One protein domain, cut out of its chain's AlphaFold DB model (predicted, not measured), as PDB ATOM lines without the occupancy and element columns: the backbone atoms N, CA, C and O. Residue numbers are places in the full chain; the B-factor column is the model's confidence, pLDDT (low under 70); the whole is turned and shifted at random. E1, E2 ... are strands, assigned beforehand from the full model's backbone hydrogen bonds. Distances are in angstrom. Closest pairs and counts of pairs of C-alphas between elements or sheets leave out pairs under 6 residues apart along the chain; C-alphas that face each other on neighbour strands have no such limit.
ATOM      1  N   VAL A  60     -21.528  17.912  23.116       90.81
ATOM      2  CA  VAL A  60     -21.681  19.089  22.269       90.81
ATOM      3  C   VAL A  60     -22.447  18.704  21.010       90.81
ATOM      4  O   VAL A  60     -22.447  17.547  20.580       90.81
ATOM      5  N   LEU A  61     -23.115  19.693  20.438       91.06
ATOM      6  CA  LEU A  61     -23.732  19.666  19.126       91.06
ATOM      7  C   LEU A  61     -23.050  20.758  18.295       91.06
ATOM      8  O   LEU A  61     -23.168  21.945  18.603       91.06
ATOM      9  N   LEU A  62     -22.286  20.332  17.291       89.81
ATOM     10  CA  LEU A  62     -21.540  21.183  16.370       89.81
ATOM     11  C   LEU A  62     -22.328  21.307  15.064       89.81
ATOM     12  O   LEU A  62     -22.504  20.302  14.370       89.81
ATOM     13  N   GLU A  63     -22.791  22.510  14.720       89.19
ATOM     14  CA  GLU A  63     -23.612  22.732  13.521       89.19
ATOM     15  C   GLU A  63     -23.156  23.924  12.679       89.19
ATOM     16  O   GLU A  63     -22.892  25.017  13.180       89.19
ATOM     17  N   THR A  64     -23.122  23.735  11.362       83.88
ATOM     18  CA  THR A  64     -22.956  24.840  10.407       83.88
ATOM     19  C   THR A  64     -24.215  25.706  10.364       83.88
ATOM     20  O   THR A  64     -25.297  25.134  10.193       83.88
ATOM     21  N   PRO A  65     -24.116  27.050  10.386       75.69
ATOM     22  CA  PRO A  65     -25.282  27.939  10.332       75.69
ATOM     23  C   PRO A  65     -26.219  27.695   9.137       75.69
ATOM     24  O   PRO A  65     -27.425  27.877   9.265       75.69
ATOM     25  N   ALA A  66     -25.669  27.262   7.997       66.81
ATOM     26  CA  ALA A  66     -26.399  27.017   6.753       66.81
ATOM     27  C   ALA A  66     -26.839  25.550   6.529       66.81
ATOM     28  O   ALA A  66     -27.340  25.221   5.460       66.81
ATOM     29  N   GLY A  67     -26.652  24.647   7.502       68.50
ATOM     30  CA  GLY A  67     -27.193  23.279   7.422       68.50
ATOM     31  C   GLY A  67     -26.479  22.305   6.463       68.50
ATOM     32  O   GLY A  67     -27.133  21.623   5.678       68.50
ATOM     33  N   GLY A  68     -25.150  22.179   6.557       76.25
ATOM     34  CA  GLY A  68     -24.351  21.154   5.861       76.25
ATOM     35  C   GLY A  68     -23.679  20.123   6.783       76.25
ATOM     36  O   GLY A  68     -23.598  18.947   6.437       76.25
ATOM     37  N   VAL A  69     -23.237  20.528   7.974       86.44
ATOM     38  CA  VAL A  69     -22.638  19.656   8.999       86.44
ATOM     39  C   VAL A  69     -23.444  19.787  10.288       86.44
ATOM     40  O   VAL A  69     -23.734  20.900  10.724       86.44
ATOM     41  N   SER A  70     -23.810  18.652  10.885       90.88
ATOM     42  CA  SER A  70     -24.453  18.553  12.201       90.88
ATOM     43  C   SER A  70     -23.933  17.305  12.913       90.88
ATOM     44  O   SER A  70     -24.116  16.181  12.434       90.88
ATOM     45  N   VAL A  71     -23.207  17.497  14.016       92.31
ATOM     46  CA  VAL A  71     -22.461  16.433  14.704       92.31
ATOM     47  C   VAL A  71     -22.686  16.524  16.207       92.31
ATOM     48  O   VAL A  71     -22.303  17.503  16.840       92.31
ATOM     49  N   SER A  72     -23.276  15.479  16.782       91.44
ATOM     50  CA  SER A  72     -23.485  15.338  18.221       91.44
ATOM     51  C   SER A  72     -22.666  14.182  18.791       91.44
ATOM     52  O   SER A  72     -22.637  13.073  18.239       91.44
ATOM     53  N   GLY A  73     -21.992  14.449  19.905       90.56
ATOM     54  CA  GLY A  73     -21.105  13.509  20.576       90.56
ATOM     55  C   GLY A  73     -20.395  14.137  21.772       90.56
ATOM     56  O   GLY A  73     -20.683  15.264  22.169       90.56
ATOM     57  N   ARG A  74     -19.446  13.399  22.352       90.81
ATOM     58  CA  ARG A  74     -18.669  13.844  23.514       90.81
ATOM     59  C   ARG A  74     -17.407  14.575  23.056       90.81
ATOM     60  O   ARG A  74     -16.561  13.950  22.420       90.81
ATOM     61  N   LEU A  75     -17.253  15.848  23.408       87.38
ATOM     62  CA  LEU A  75     -16.026  16.600  23.147       87.38
ATOM     63  C   LEU A  75     -14.834  15.920  23.845       87.38
ATOM     64  O   LEU A  75     -14.944  15.476  24.994       87.38
ATOM     65  N   LEU A  76     -13.716  15.804  23.129       86.56
ATOM     66  CA  LEU A  76     -12.444  15.283  23.636       86.56
ATOM     67  C   LEU A  76     -11.440  16.412  23.856       86.56
ATOM     68  O   LEU A  76     -10.813  16.476  24.910       86.56
ATOM     69  N   SER A  77     -11.322  17.311  22.879       85.00
ATOM     70  CA  SER A  77     -10.459  18.487  22.942       85.00
ATOM     71  C   SER A  77     -10.943  19.587  21.993       85.00
ATOM     72  O   SER A  77     -11.694  19.346  21.045       85.00
ATOM     73  N   TYR A  78     -10.482  20.805  22.267       81.69
ATOM     74  CA  TYR A  78     -10.502  21.931  21.342       81.69
ATOM     75  C   TYR A  78      -9.121  22.591  21.385       81.69
ATOM     76  O   TYR A  78      -8.662  22.975  22.461       81.69
ATOM     77  N   ALA A  79      -8.436  22.669  20.245       72.44
ATOM     78  CA  ALA A  79      -7.100  23.256  20.128       72.44
ATOM     79  C   ALA A  79      -6.855  23.744  18.693       72.44
ATOM     80  O   ALA A  79      -7.343  23.130  17.750       72.44
ATOM     81  N   HIS A  80      -6.092  24.829  18.524       75.62
ATOM     82  CA  HIS A  80      -5.689  25.367  17.211       75.62
ATOM     83  C   HIS A  80      -6.850  25.560  16.204       75.62
ATOM     84  O   HIS A  80      -6.689  25.307  15.016       75.62
ATOM     85  N   GLY A  81      -8.035  25.973  16.679       76.06
ATOM     86  CA  GLY A  81      -9.227  26.151  15.836       76.06
ATOM     87  C   GLY A  81      -9.943  24.851  15.441       76.06
ATOM     88  O   GLY A  81     -10.821  24.872  14.586       76.06
ATOM     89  N   VAL A  82      -9.606  23.713  16.054       81.12
ATOM     90  CA  VAL A  82     -10.140  22.390  15.700       81.12
ATOM     91  C   VAL A  82     -10.839  21.737  16.895       81.12
ATOM     92  O   VAL A  82     -10.295  21.679  17.998       81.12
ATOM     93  N   TYR A  83     -12.048  21.220  16.662       84.94
ATOM     94  CA  TYR A  83     -12.787  20.353  17.579       84.94
ATOM     95  C   TYR A  83     -12.459  18.882  17.319       84.94
ATOM     96  O   TYR A  83     -12.584  18.416  16.184       84.94
ATOM     97  N   THR A  84     -12.176  18.129  18.382       88.62
ATOM     98  CA  THR A  84     -12.096  16.662  18.342       88.62
ATOM     99  C   THR A  84     -13.228  16.071  19.178       88.62
ATOM    100  O   THR A  84     -13.343  16.351  20.374       88.62
ATOM    101  N   ILE A  85     -14.092  15.258  18.563       89.94
ATOM    102  CA  ILE A  85     -15.352  14.783  19.153       89.94
ATOM    103  C   ILE A  85     -15.530  13.265  18.991       89.94
ATOM    104  O   ILE A  85     -15.475  12.720  17.892       89.94
ATOM    105  N   ALA A  86     -15.797  12.564  20.095       88.25
ATOM    106  CA  ALA A  86     -16.146  11.148  20.087       88.25
ATOM    107  C   ALA A  86     -17.628  10.958  19.738       88.25
ATOM    108  O   ALA A  86     -18.521  11.378  20.482       88.25
ATOM    109  N   THR A  87     -17.887  10.277  18.624       89.88
ATOM    110  CA  THR A  87     -19.222  10.028  18.064       89.88
ATOM    111  C   THR A  87     -19.488   8.531  17.873       89.88
ATOM    112  O   THR A  87     -18.604   7.690  18.031       89.88
ATOM    113  N   GLY A  88     -20.706   8.181  17.445       81.62
ATOM    114  CA  GLY A  88     -21.042   6.823  16.999       81.62
ATOM    115  C   GLY A  88     -20.341   6.357  15.710       81.62
ATOM    116  O   GLY A  88     -20.542   5.213  15.312       81.62
ATOM    117  N   LEU A  89     -19.544   7.213  15.054       85.31
ATOM    118  CA  LEU A  89     -18.671   6.850  13.927       85.31
ATOM    119  C   LEU A  89     -17.209   6.613  14.346       85.31
ATOM    120  O   LEU A  89     -16.405   6.199  13.515       85.31
ATOM    121  N   GLY A  90     -16.873   6.870  15.614       85.06
ATOM    122  CA  GLY A  90     -15.501   7.022  16.094       85.06
ATOM    123  C   GLY A  90     -15.188   8.475  16.452       85.06
ATOM    124  O   GLY A  90     -16.089   9.298  16.640       85.06
ATOM    125  N   GLU A  91     -13.901   8.777  16.572       88.00
ATOM    126  CA  GLU A  91     -13.392  10.134  16.761       88.00
ATOM    127  C   GLU A  91     -13.460  10.907  15.438       88.00
ATOM    128  O   GLU A  91     -13.015  10.400  14.411       88.00
ATOM    129  N   LEU A  92     -14.051  12.104  15.456       88.19
ATOM    130  CA  LEU A  92     -14.104  13.015  14.313       88.19
ATOM    131  C   LEU A  92     -13.390  14.323  14.657       88.19
ATOM    132  O   LEU A  92     -13.501  14.820  15.780       88.19
ATOM    133  N   THR A  93     -12.726  14.894  13.658       87.88
ATOM    134  CA  THR A  93     -11.926  16.118  13.756       87.88
ATOM    135  C   THR A  93     -12.509  17.154  12.795       87.88
ATOM    136  O   THR A  93     -12.757  16.829  11.634       87.88
ATOM    137  N   LEU A  94     -12.805  18.363  13.279       86.81
ATOM    138  CA  LEU A  94     -13.620  19.360  12.569       86.81
ATOM    139  C   LEU A  94     -13.109  20.788  12.815       86.81
ATOM    140  O   LEU A  94     -12.881  21.165  13.964       86.81
ATOM    141  N   ALA A  95     -12.990  21.607  11.768       81.25
ATOM    142  CA  ALA A  95     -12.603  23.014  11.896       81.25
ATOM    143  C   ALA A  95     -13.737  23.854  12.518       81.25
ATOM    144  O   ALA A  95     -14.884  23.806  12.068       81.25
ATOM    145  N   ALA A  96     -13.416  24.633  13.551       80.94
ATOM    146  CA  ALA A  96     -14.380  25.401  14.333       80.94
ATOM    147  C   ALA A  96     -14.940  26.624  13.591       80.94
ATOM    148  O   ALA A  96     -16.080  27.007  13.838       80.94
ATOM    149  N   ASP A  97     -14.180  27.196  12.654       73.44
ATOM    150  CA  ASP A  97     -14.481  28.449  11.945       73.44
ATOM    151  C   ASP A  97     -15.851  28.467  11.243       73.44
ATOM    152  O   ASP A  97     -16.443  29.526  11.041       73.44
ATOM    153  N   ALA A  98     -16.358  27.291  10.858       72.75
ATOM    154  CA  ALA A  98     -17.646  27.109  10.187       72.75
ATOM    155  C   ALA A  98     -18.753  26.556  11.109       72.75
ATOM    156  O   ALA A  98     -19.871  26.318  10.646       72.75
ATOM    157  N   LEU A  99     -18.465  26.317  12.396       82.31
ATOM    158  CA  LEU A  99     -19.310  25.554  13.318       82.31
ATOM    159  C   LEU A  99     -19.740  26.368  14.541       82.31
ATOM    160  O   LEU A  99     -18.933  26.814  15.352       82.31
ATOM    161  N   ARG A 100     -21.055  26.458  14.747       87.75
ATOM    162  CA  ARG A 100     -21.637  26.839  16.036       87.75
ATOM    163  C   ARG A 100     -21.587  25.626  16.957       87.75
ATOM    164  O   ARG A 100     -22.261  24.630  16.703       87.75
ATOM    165  N   CYS A 101     -20.800  25.711  18.024       89.12
ATOM    166  CA  CYS A 101     -20.870  24.756  19.122       89.12
ATOM    167  C   CYS A 101     -22.040  25.124  20.039       89.12
ATOM    168  O   CYS A 101     -22.194  26.281  20.430       89.12
ATOM    169  N   SER A 102     -22.860  24.137  20.398       87.62
ATOM    170  CA  SER A 102     -23.896  24.264  21.420       87.62
ATOM    171  C   SER A 102     -23.827  23.098  22.413       87.62
ATOM    172  O   SER A 102     -23.672  21.940  22.027       87.62
ATOM    173  N   GLY A 103     -23.900  23.399  23.712       84.44
ATOM    174  CA  GLY A 103     -23.780  22.409  24.789       84.44
ATOM    175  C   GLY A 103     -22.919  22.897  25.962       84.44
ATOM    176  O   GLY A 103     -22.174  23.864  25.818       84.44
ATOM    177  N   PRO A 104     -22.996  22.235  27.133       78.38
ATOM    178  CA  PRO A 104     -22.327  22.670  28.366       78.38
ATOM    179  C   PRO A 104     -20.795  22.530  28.347       78.38
ATOM    180  O   PRO A 104     -20.143  22.972  29.286       78.38
ATOM    181  N   ALA A 105     -20.228  21.895  27.318       81.06
ATOM    182  CA  ALA A 105     -18.786  21.702  27.153       81.06
ATOM    183  C   ALA A 105     -18.191  22.506  25.983       81.06
ATOM    184  O   ALA A 105     -17.045  22.276  25.607       81.06
ATOM    185  N   CYS A 106     -18.954  23.425  25.384       84.31
ATOM    186  CA  CYS A 106     -18.427  24.305  24.346       84.31
ATOM    187  C   CYS A 106     -17.477  25.360  24.939       84.31
ATOM    188  O   CYS A 106     -17.798  25.930  25.984       84.31
ATOM    189  N   PRO A 107     -16.337  25.650  24.285       77.94
ATOM    190  CA  PRO A 107     -15.503  26.793  24.640       77.94
ATOM    191  C   PRO A 107     -16.249  28.105  24.359       77.94
ATOM    192  O   PRO A 107     -17.045  28.185  23.421       77.94
ATOM    193  N   ASP A 108     -15.969  29.134  25.159       71.44
ATOM    194  CA  ASP A 108     -16.527  30.473  24.959       71.44
ATOM    195  C   ASP A 108     -15.811  31.141  23.773       71.44
ATOM    196  O   ASP A 108     -14.632  31.491  23.852       71.44
ATOM    197  N   LEU A 109     -16.502  31.217  22.635       65.44
ATOM    198  CA  LEU A 109     -15.975  31.684  21.354       65.44
ATOM    199  C   LEU A 109     -16.952  32.678  20.713       65.44
ATOM    200  O   LEU A 109     -18.170  32.504  20.838       65.44
ATOM    201  N   PRO A 110     -16.456  33.680  19.962       54.62
ATOM    202  CA  PRO A 110     -17.326  34.504  19.138       54.62
ATOM    203  C   PRO A 110     -18.088  33.615  18.139       54.62
ATOM    204  O   PRO A 110     -17.519  32.660  17.602       54.62
ATOM    205  N   PRO A 111     -19.374  33.900  17.861       57.88
ATOM    206  CA  PRO A 111     -20.118  33.148  16.862       57.88
ATOM    207  C   PRO A 111     -19.429  33.283  15.495       57.88
ATOM    208  O   PRO A 111     -19.004  34.391  15.157       57.88
ATOM    209  N   PRO A 112     -19.355  32.208  14.687       59.41
ATOM    210  CA  PRO A 112     -18.712  32.275  13.383       59.41
ATOM    211  C   PRO A 112     -19.378  33.354  12.527       59.41
ATOM    212  O   PRO A 112     -20.614  33.482  12.520       59.41
ATOM    213  N   ALA A 113     -18.544  34.122  11.819       51.12
ATOM    214  CA  ALA A 113     -18.992  35.084  10.825       51.12
ATOM    215  C   ALA A 113     -19.924  34.395   9.816       51.12
ATOM    216  O   ALA A 113     -19.820  33.188   9.578       51.12
ATOM    217  N   ALA A 122     -24.077  21.745  -5.936       48.50
ATOM    218  CA  ALA A 122     -22.940  21.075  -6.579       48.50
ATOM    219  C   ALA A 122     -23.363  19.698  -7.122       48.50
ATOM    220  O   ALA A 122     -23.790  18.837  -6.345       48.50
ATOM    221  N   GLU A 123     -23.203  19.484  -8.430       52.38
ATOM    222  CA  GLU A 123     -23.336  18.166  -9.066       52.38
ATOM    223  C   GLU A 123     -22.402  17.147  -8.387       52.38
ATOM    224  O   GLU A 123     -21.290  17.478  -7.966       52.38
ATOM    225  N   GLY A 124     -22.866  15.906  -8.214       62.56
ATOM    226  CA  GLY A 124     -22.109  14.869  -7.495       62.56
ATOM    227  C   GLY A 124     -22.025  15.048  -5.968       62.56
ATOM    228  O   GLY A 124     -21.378  14.244  -5.296       62.56
ATOM    229  N   GLY A 125     -22.693  16.052  -5.389       76.38
ATOM    230  CA  GLY A 125     -22.798  16.221  -3.937       76.38
ATOM    231  C   GLY A 125     -23.456  15.024  -3.233       76.38
ATOM    232  O   GLY A 125     -24.435  14.452  -3.718       76.38
ATOM    233  N   VAL A 126     -22.951  14.666  -2.047       83.44
ATOM    234  CA  VAL A 126     -23.512  13.599  -1.202       83.44
ATOM    235  C   VAL A 126     -23.820  14.080   0.213       83.44
ATOM    236  O   VAL A 126     -23.181  14.982   0.755       83.44
ATOM    237  N   THR A 127     -24.802  13.430   0.831       87.75
ATOM    238  CA  THR A 127     -25.129  13.532   2.253       87.75
ATOM    239  C   THR A 127     -24.883  12.186   2.924       87.75
ATOM    240  O   THR A 127     -25.509  11.180   2.586       87.75
ATOM    241  N   LEU A 128     -23.993  12.177   3.912       88.44
ATOM    242  CA  LEU A 128     -23.725  11.044   4.785       88.44
ATOM    243  C   LEU A 128     -24.487  11.210   6.098       88.44
ATOM    244  O   LEU A 128     -24.532  12.300   6.674       88.44
ATOM    245  N   ARG A 129     -25.038  10.112   6.614       90.44
ATOM    246  CA  ARG A 129     -25.692  10.065   7.926       90.44
ATOM    247  C   ARG A 129     -25.239   8.838   8.705       90.44
ATOM    248  O   ARG A 129     -25.228   7.740   8.154       90.44
ATOM    249  N   SER A 130     -24.895   8.983   9.983       89.69
ATOM    250  CA  SER A 130     -24.640   7.818  10.841       89.69
ATOM    251  C   SER A 130     -25.923   7.013  11.071       89.69
ATOM    252  O   SER A 130     -27.015   7.581  11.145       89.69
ATOM    253  N   ARG A 131     -25.811   5.694  11.288       80.38
ATOM    254  CA  ARG A 131     -26.973   4.857  11.668       80.38
ATOM    255  C   ARG A 131     -27.658   5.319  12.967       80.38
ATOM    256  O   ARG A 131     -28.844   5.072  13.152       80.38
ATOM    257  N   SER A 132     -26.923   5.992  13.859       79.31
ATOM    258  CA  SER A 132     -27.451   6.622  15.081       79.31
ATOM    259  C   SER A 132     -28.232   7.917  14.823       79.31
ATOM    260  O   SER A 132     -28.868   8.434  15.734       79.31
ATOM    261  N   GLY A 133     -28.123   8.499  13.626       80.81
ATOM    262  CA  GLY A 133     -28.624   9.834  13.303       80.81
ATOM    263  C   GLY A 133     -27.860  10.994  13.955       80.81
ATOM    264  O   GLY A 133     -28.173  12.136  13.638       80.81
ATOM    265  N   SER A 134     -26.874  10.719  14.819       83.94
ATOM    266  CA  SER A 134     -26.101  11.720  15.574       83.94
ATOM    267  C   SER A 134     -25.008  12.429  14.765       83.94
ATOM    268  O   SER A 134     -24.366  13.335  15.283       83.94
ATOM    269  N   VAL A 135     -24.764  12.008  13.522       88.62
ATOM    270  CA  VAL A 135     -23.844  12.665  12.588       88.62
ATOM    271  C   VAL A 135     -24.542  12.806  11.238       88.62
ATOM    272  O   VAL A 135     -25.058  11.820  10.703       88.62
ATOM    273  N   ARG A 136     -24.534  14.018  10.681       91.38
ATOM    274  CA  ARG A 136     -24.938  14.351   9.310       91.38
ATOM    275  C   ARG A 136     -23.858  15.231   8.682       91.38
ATOM    276  O   ARG A 136     -23.517  16.264   9.251       91.38
ATOM    277  N   LEU A 137     -23.348  14.837   7.519       89.62
ATOM    278  CA  LEU A 137     -22.320  15.566   6.771       89.62
ATOM    279  C   LEU A 137     -22.758  15.697   5.309       89.62
ATOM    280  O   LEU A 137     -23.110  14.690   4.698       89.62
ATOM    281  N   ARG A 138     -22.718  16.900   4.740       87.25
ATOM    282  CA  ARG A 138     -22.932  17.176   3.312       87.25
ATOM    283  C   ARG A 138     -21.620  17.660   2.694       87.25
ATOM    284  O   ARG A 138     -20.907  18.445   3.320       87.25
ATOM    285  N   GLY A 139     -21.293  17.179   1.496       83.62
ATOM    286  CA  GLY A 139     -20.005  17.462   0.866       83.62
ATOM    287  C   GLY A 139     -19.751  16.697  -0.431       83.62
ATOM    288  O   GLY A 139     -20.665  16.095  -0.994       83.62
ATOM    289  N   LEU A 140     -18.494  16.699  -0.876       84.00
ATOM    290  CA  LEU A 140     -18.006  15.944  -2.040       84.00
ATOM    291  C   LEU A 140     -17.056  14.827  -1.593       84.00
ATOM    292  O   LEU A 140     -16.247  15.030  -0.687       84.00
ATOM    293  N   ILE A 141     -17.132  13.649  -2.214       82.38
ATOM    294  CA  ILE A 141     -16.211  12.539  -1.918       82.38
ATOM    295  C   ILE A 141     -14.825  12.889  -2.475       82.38
ATOM    296  O   ILE A 141     -14.688  13.158  -3.664       82.38
ATOM    297  N   GLN A 142     -13.800  12.878  -1.620       81.00
ATOM    298  CA  GLN A 142     -12.404  13.126  -2.012       81.00
ATOM    299  C   GLN A 142     -11.603  11.836  -2.182       81.00
ATOM    300  O   GLN A 142     -10.718  11.765  -3.027       81.00
ATOM    301  N   ALA A 143     -11.882  10.833  -1.348       77.12
ATOM    302  CA  ALA A 143     -11.206   9.543  -1.367       77.12
ATOM    303  C   ALA A 143     -12.119   8.453  -0.798       77.12
ATOM    304  O   ALA A 143     -12.956   8.718   0.070       77.12
ATOM    305  N   GLN A 144     -11.930   7.220  -1.261       79.69
ATOM    306  CA  GLN A 144     -12.618   6.038  -0.755       79.69
ATOM    307  C   GLN A 144     -11.659   4.846  -0.761       79.69
ATOM    308  O   GLN A 144     -11.020   4.572  -1.776       79.69
ATOM    309  N   ASP A 145     -11.612   4.103   0.341       76.00
ATOM    310  CA  ASP A 145     -10.985   2.785   0.424       76.00
ATOM    311  C   ASP A 145     -12.031   1.696   0.763       76.00
ATOM    312  O   ASP A 145     -13.240   1.938   0.783       76.00
ATOM    313  N   ALA A 146     -11.591   0.460   1.007       73.69
ATOM    314  CA  ALA A 146     -12.476  -0.670   1.319       73.69
ATOM    315  C   ALA A 146     -13.174  -0.593   2.702       73.69
ATOM    316  O   ALA A 146     -13.955  -1.482   3.051       73.69
ATOM    317  N   ARG A 147     -12.860   0.414   3.525       77.75
ATOM    318  CA  ARG A 147     -13.316   0.599   4.911       77.75
ATOM    319  C   ARG A 147     -13.617   2.055   5.270       77.75
ATOM    320  O   ARG A 147     -14.532   2.257   6.070       77.75
ATOM    321  N   THR A 148     -12.899   3.039   4.722       84.00
ATOM    322  CA  THR A 148     -13.100   4.471   5.025       84.00
ATOM    323  C   THR A 148     -13.400   5.334   3.795       84.00
ATOM    324  O   THR A 148     -13.056   4.993   2.664       84.00
ATOM    325  N   LEU A 149     -14.118   6.433   4.026       84.62
ATOM    326  CA  LEU A 149     -14.524   7.425   3.033       84.62
ATOM    327  C   LEU A 149     -14.156   8.814   3.555       84.62
ATOM    328  O   LEU A 149     -14.574   9.164   4.658       84.62
ATOM    329  N   THR A 150     -13.457   9.616   2.755       86.69
ATOM    330  CA  THR A 150     -13.126  11.010   3.078       86.69
ATOM    331  C   THR A 150     -14.038  11.961   2.314       86.69
ATOM    332  O   THR A 150     -14.082  11.941   1.082       86.69
ATOM    333  N   LEU A 151     -14.753  12.813   3.050       85.69
ATOM    334  CA  LEU A 151     -15.701  13.790   2.523       85.69
ATOM    335  C   LEU A 151     -15.173  15.220   2.725       85.69
ATOM    336  O   LEU A 151     -14.934  15.623   3.862       85.69
ATOM    337  N   ALA A 152     -15.064  16.009   1.656       82.31
ATOM    338  CA  ALA A 152     -14.851  17.451   1.745       82.31
ATOM    339  C   ALA A 152     -16.116  18.114   2.297       82.31
ATOM    340  O   ALA A 152     -17.114  18.217   1.581       82.31
ATOM    341  N   THR A 153     -16.079  18.582   3.544       84.25
ATOM    342  CA  THR A 153     -17.156  19.386   4.137       84.25
ATOM    343  C   THR A 153     -16.724  20.840   4.294       84.25
ATOM    344  O   THR A 153     -15.536  21.166   4.274       84.25
ATOM    345  N   VAL A 154     -17.690  21.726   4.539       78.56
ATOM    346  CA  VAL A 154     -17.421  23.138   4.862       78.56
ATOM    347  C   VAL A 154     -16.693  23.334   6.205       78.56
ATOM    348  O   VAL A 154     -16.203  24.425   6.469       78.56
ATOM    349  N   ALA A 155     -16.592  22.285   7.033       79.44
ATOM    350  CA  ALA A 155     -15.807  22.237   8.270       79.44
ATOM    351  C   ALA A 155     -14.496  21.429   8.112       79.44
ATOM    352  O   ALA A 155     -13.932  20.952   9.099       79.44
ATOM    353  N   GLY A 156     -14.020  21.254   6.873       77.44
ATOM    354  CA  GLY A 156     -12.810  20.502   6.531       77.44
ATOM    355  C   GLY A 156     -13.077  19.081   6.004       77.44
ATOM    356  O   GLY A 156     -14.235  18.664   5.877       77.44
ATOM    357  N   PRO A 157     -12.014  18.334   5.652       83.88
ATOM    358  CA  PRO A 157     -12.118  16.938   5.240       83.88
ATOM    359  C   PRO A 157     -12.465  16.044   6.440       83.88
ATOM    360  O   PRO A 157     -11.803  16.103   7.473       83.88
ATOM    361  N   VAL A 158     -13.481  15.189   6.303       86.56
ATOM    362  CA  VAL A 158     -13.923  14.274   7.368       86.56
ATOM    363  C   VAL A 158     -13.891  12.835   6.868       86.56
ATOM    364  O   VAL A 158     -14.622  12.477   5.942       86.56
ATOM    365  N   THR A 159     -13.067  11.999   7.500       89.00
ATOM    366  CA  THR A 159     -12.981  10.560   7.212       89.00
ATOM    367  C   THR A 159     -13.949   9.775   8.095       89.00
ATOM    368  O   THR A 159     -13.942   9.928   9.315       89.00
ATOM    369  N   VAL A 160     -14.777   8.913   7.499       88.75
ATOM    370  CA  VAL A 160     -15.779   8.096   8.208       88.75
ATOM    371  C   VAL A 160     -15.731   6.619   7.787       88.75
ATOM    372  O   VAL A 160     -15.470   6.328   6.616       88.75
ATOM    373  N   PRO A 161     -16.019   5.650   8.682       85.81
ATOM    374  CA  PRO A 161     -16.082   4.237   8.299       85.81
ATOM    375  C   PRO A 161     -17.335   3.918   7.463       85.81
ATOM    376  O   PRO A 161     -18.455   4.103   7.948       85.81
ATOM    377  N   LEU A 162     -17.166   3.355   6.255       80.06
ATOM    378  CA  LEU A 162     -18.257   3.019   5.314       80.06
ATOM    379  C   LEU A 162     -19.388   2.233   5.990       80.06
ATOM    380  O   LEU A 162     -20.566   2.509   5.788       80.06
ATOM    381  N   ALA A 163     -19.034   1.253   6.826       81.75
ATOM    382  CA  ALA A 163     -19.999   0.366   7.468       81.75
ATOM    383  C   ALA A 163     -20.970   1.084   8.432       81.75
ATOM    384  O   ALA A 163     -22.042   0.548   8.728       81.75
ATOM    385  N   LEU A 164     -20.611   2.268   8.940       82.62
ATOM    386  CA  LEU A 164     -21.349   2.990   9.985       82.62
ATOM    387  C   LEU A 164     -22.194   4.161   9.451       82.62
ATOM    388  O   LEU A 164     -23.040   4.683  10.188       82.62
ATOM    389  N   VAL A 165     -22.011   4.535   8.183       86.19
ATOM    390  CA  VAL A 165     -22.761   5.602   7.504       86.19
ATOM    391  C   VAL A 165     -23.729   5.059   6.451       86.19
ATOM    392  O   VAL A 165     -23.587   3.948   5.949       86.19
ATOM    393  N   GLN A 166     -24.731   5.868   6.128       87.50
ATOM    394  CA  GLN A 166     -25.624   5.719   4.983       87.50
ATOM    395  C   GLN A 166     -25.414   6.926   4.062       87.50
ATOM    396  O   GLN A 166     -25.263   8.043   4.560       87.50
ATOM    397  N   CYS A 167     -25.410   6.708   2.747       86.69
ATOM    398  CA  CYS A 167     -25.208   7.747   1.730       86.69
ATOM    399  C   CYS A 167     -26.528   8.043   0.997       86.69
ATOM    400  O   CYS A 167     -27.293   7.114   0.717       86.69
ATOM    401  N   ALA A 168     -26.780   9.316   0.686       82.12
ATOM    402  CA  ALA A 168     -27.811   9.776  -0.247       82.12
ATOM    403  C   ALA A 168     -27.287  10.957  -1.092       82.12
ATOM    404  O   ALA A 168     -26.543  11.791  -0.578       82.12
ATOM    405  N   GLY A 169     -27.675  11.032  -2.367       78.06
ATOM    406  CA  GLY A 169     -27.142  11.986  -3.353       78.06
ATOM    407  C   GLY A 169     -26.528  11.283  -4.568       78.06
ATOM    408  O   GLY A 169     -26.265  10.081  -4.529       78.06
ATOM    409  N   GLU A 170     -26.318  12.023  -5.654       70.75
ATOM    410  CA  GLU A 170     -25.919  11.465  -6.958       70.75
ATOM    411  C   GLU A 170     -24.500  10.885  -6.953       70.75
ATOM    412  O   GLU A 170     -24.253   9.856  -7.577       70.75
TER     413      GLU A 170
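AT A GLANCE: This is residues 60 to 113 and 122 to 170 of the 762 residues of the protein "OmpA family protein" of Rhodobacteraceae bacterium 2CG4 (UniProt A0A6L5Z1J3). One strongly twisted sheet folds over on itself into a two-layered sandwich with crossed strands: E5, E1, E6, E10 and the first parts of E2 and E7 make one layer, and E3, E4, E8, E9 and the last parts of E2 and E7 the other. The long strands E2 and E7 bend sharply from layer to layer, and E4 and E9 run side by side. The printed part has 103 residues with ten named strands, E1 to E10 in chain order, and no named helix; the class is all strand, and the sheet is branched with antiparallel pairs. It is compact, with a radius of gyration of the C-alphas of 13.0 A and spans of 38, 26 and 23 A.

HOW THE PARTS SIT: E2, residues 69 to 79, and E7, residues 135 to 144, are antiparallel neighbours, with N 70 and O 136 2.9 A apart. E2 bends by 106 degrees at residue 74, and E7 by 95 degrees at residue 140. E1, residues 60 to 63, lies on one side of E2, with N 62 to O 71 at 2.9 A; E3, residues 82 to 87, and E7 lie on the other side. E2 and E3 form a hairpin, with N 74 to O 86 at 2.9 A. E4, residues 90 to 95, forms a hairpin with E3, with N 85 to O 92 at 2.9 A. E5, residues 100 to 102, is antiparallel to E1, with N 61 to O 102 at 2.8 A. E8, residues 148 to 153, and E2 lie on one side of E7, and E6, residues 126 to 130, on the other; N 142 to O 150 is 2.9 A and N 128 to O 137 2.8 A. E9, residues 156 to 161, forms a hairpin with E8, with N 151 to O 158 at 2.9 A. E10, residues 165 to 168, is antiparallel to E6, with N 127 to O 168 at 2.8 A. The closest C-alphas of E4 and E9, Ala 95 and Gly 156, are 5.9 A apart. E1 E2 E3 E4 and E6 E7 E8 E9 are meanders, each strand the antiparallel neighbour of the one before.

IN THESE COORDINATES: E1 begins at C-alpha 60, (-21.681, 19.089, 22.269), and E10 ends at C-alpha 168, (-27.811, 9.776, -0.247). E2 measures 19.4 A, E7 18.7 A, E4 16.8 A, E9 16.7 A, and E3 and E8 15.5 A each.

THE WHOLE: The C-alphas farthest apart, Pro 110 and Ala 146, are 39.7 A apart. Residues 114 to 121 are not printed, and C-alphas 113 and 122 are 22.7 A apart across the cut. The links printed whole are tight. Mean pLDDT of the printed part is 81.3; residues 66 to 67, 109 to 113 and 122 to 124 are under 70.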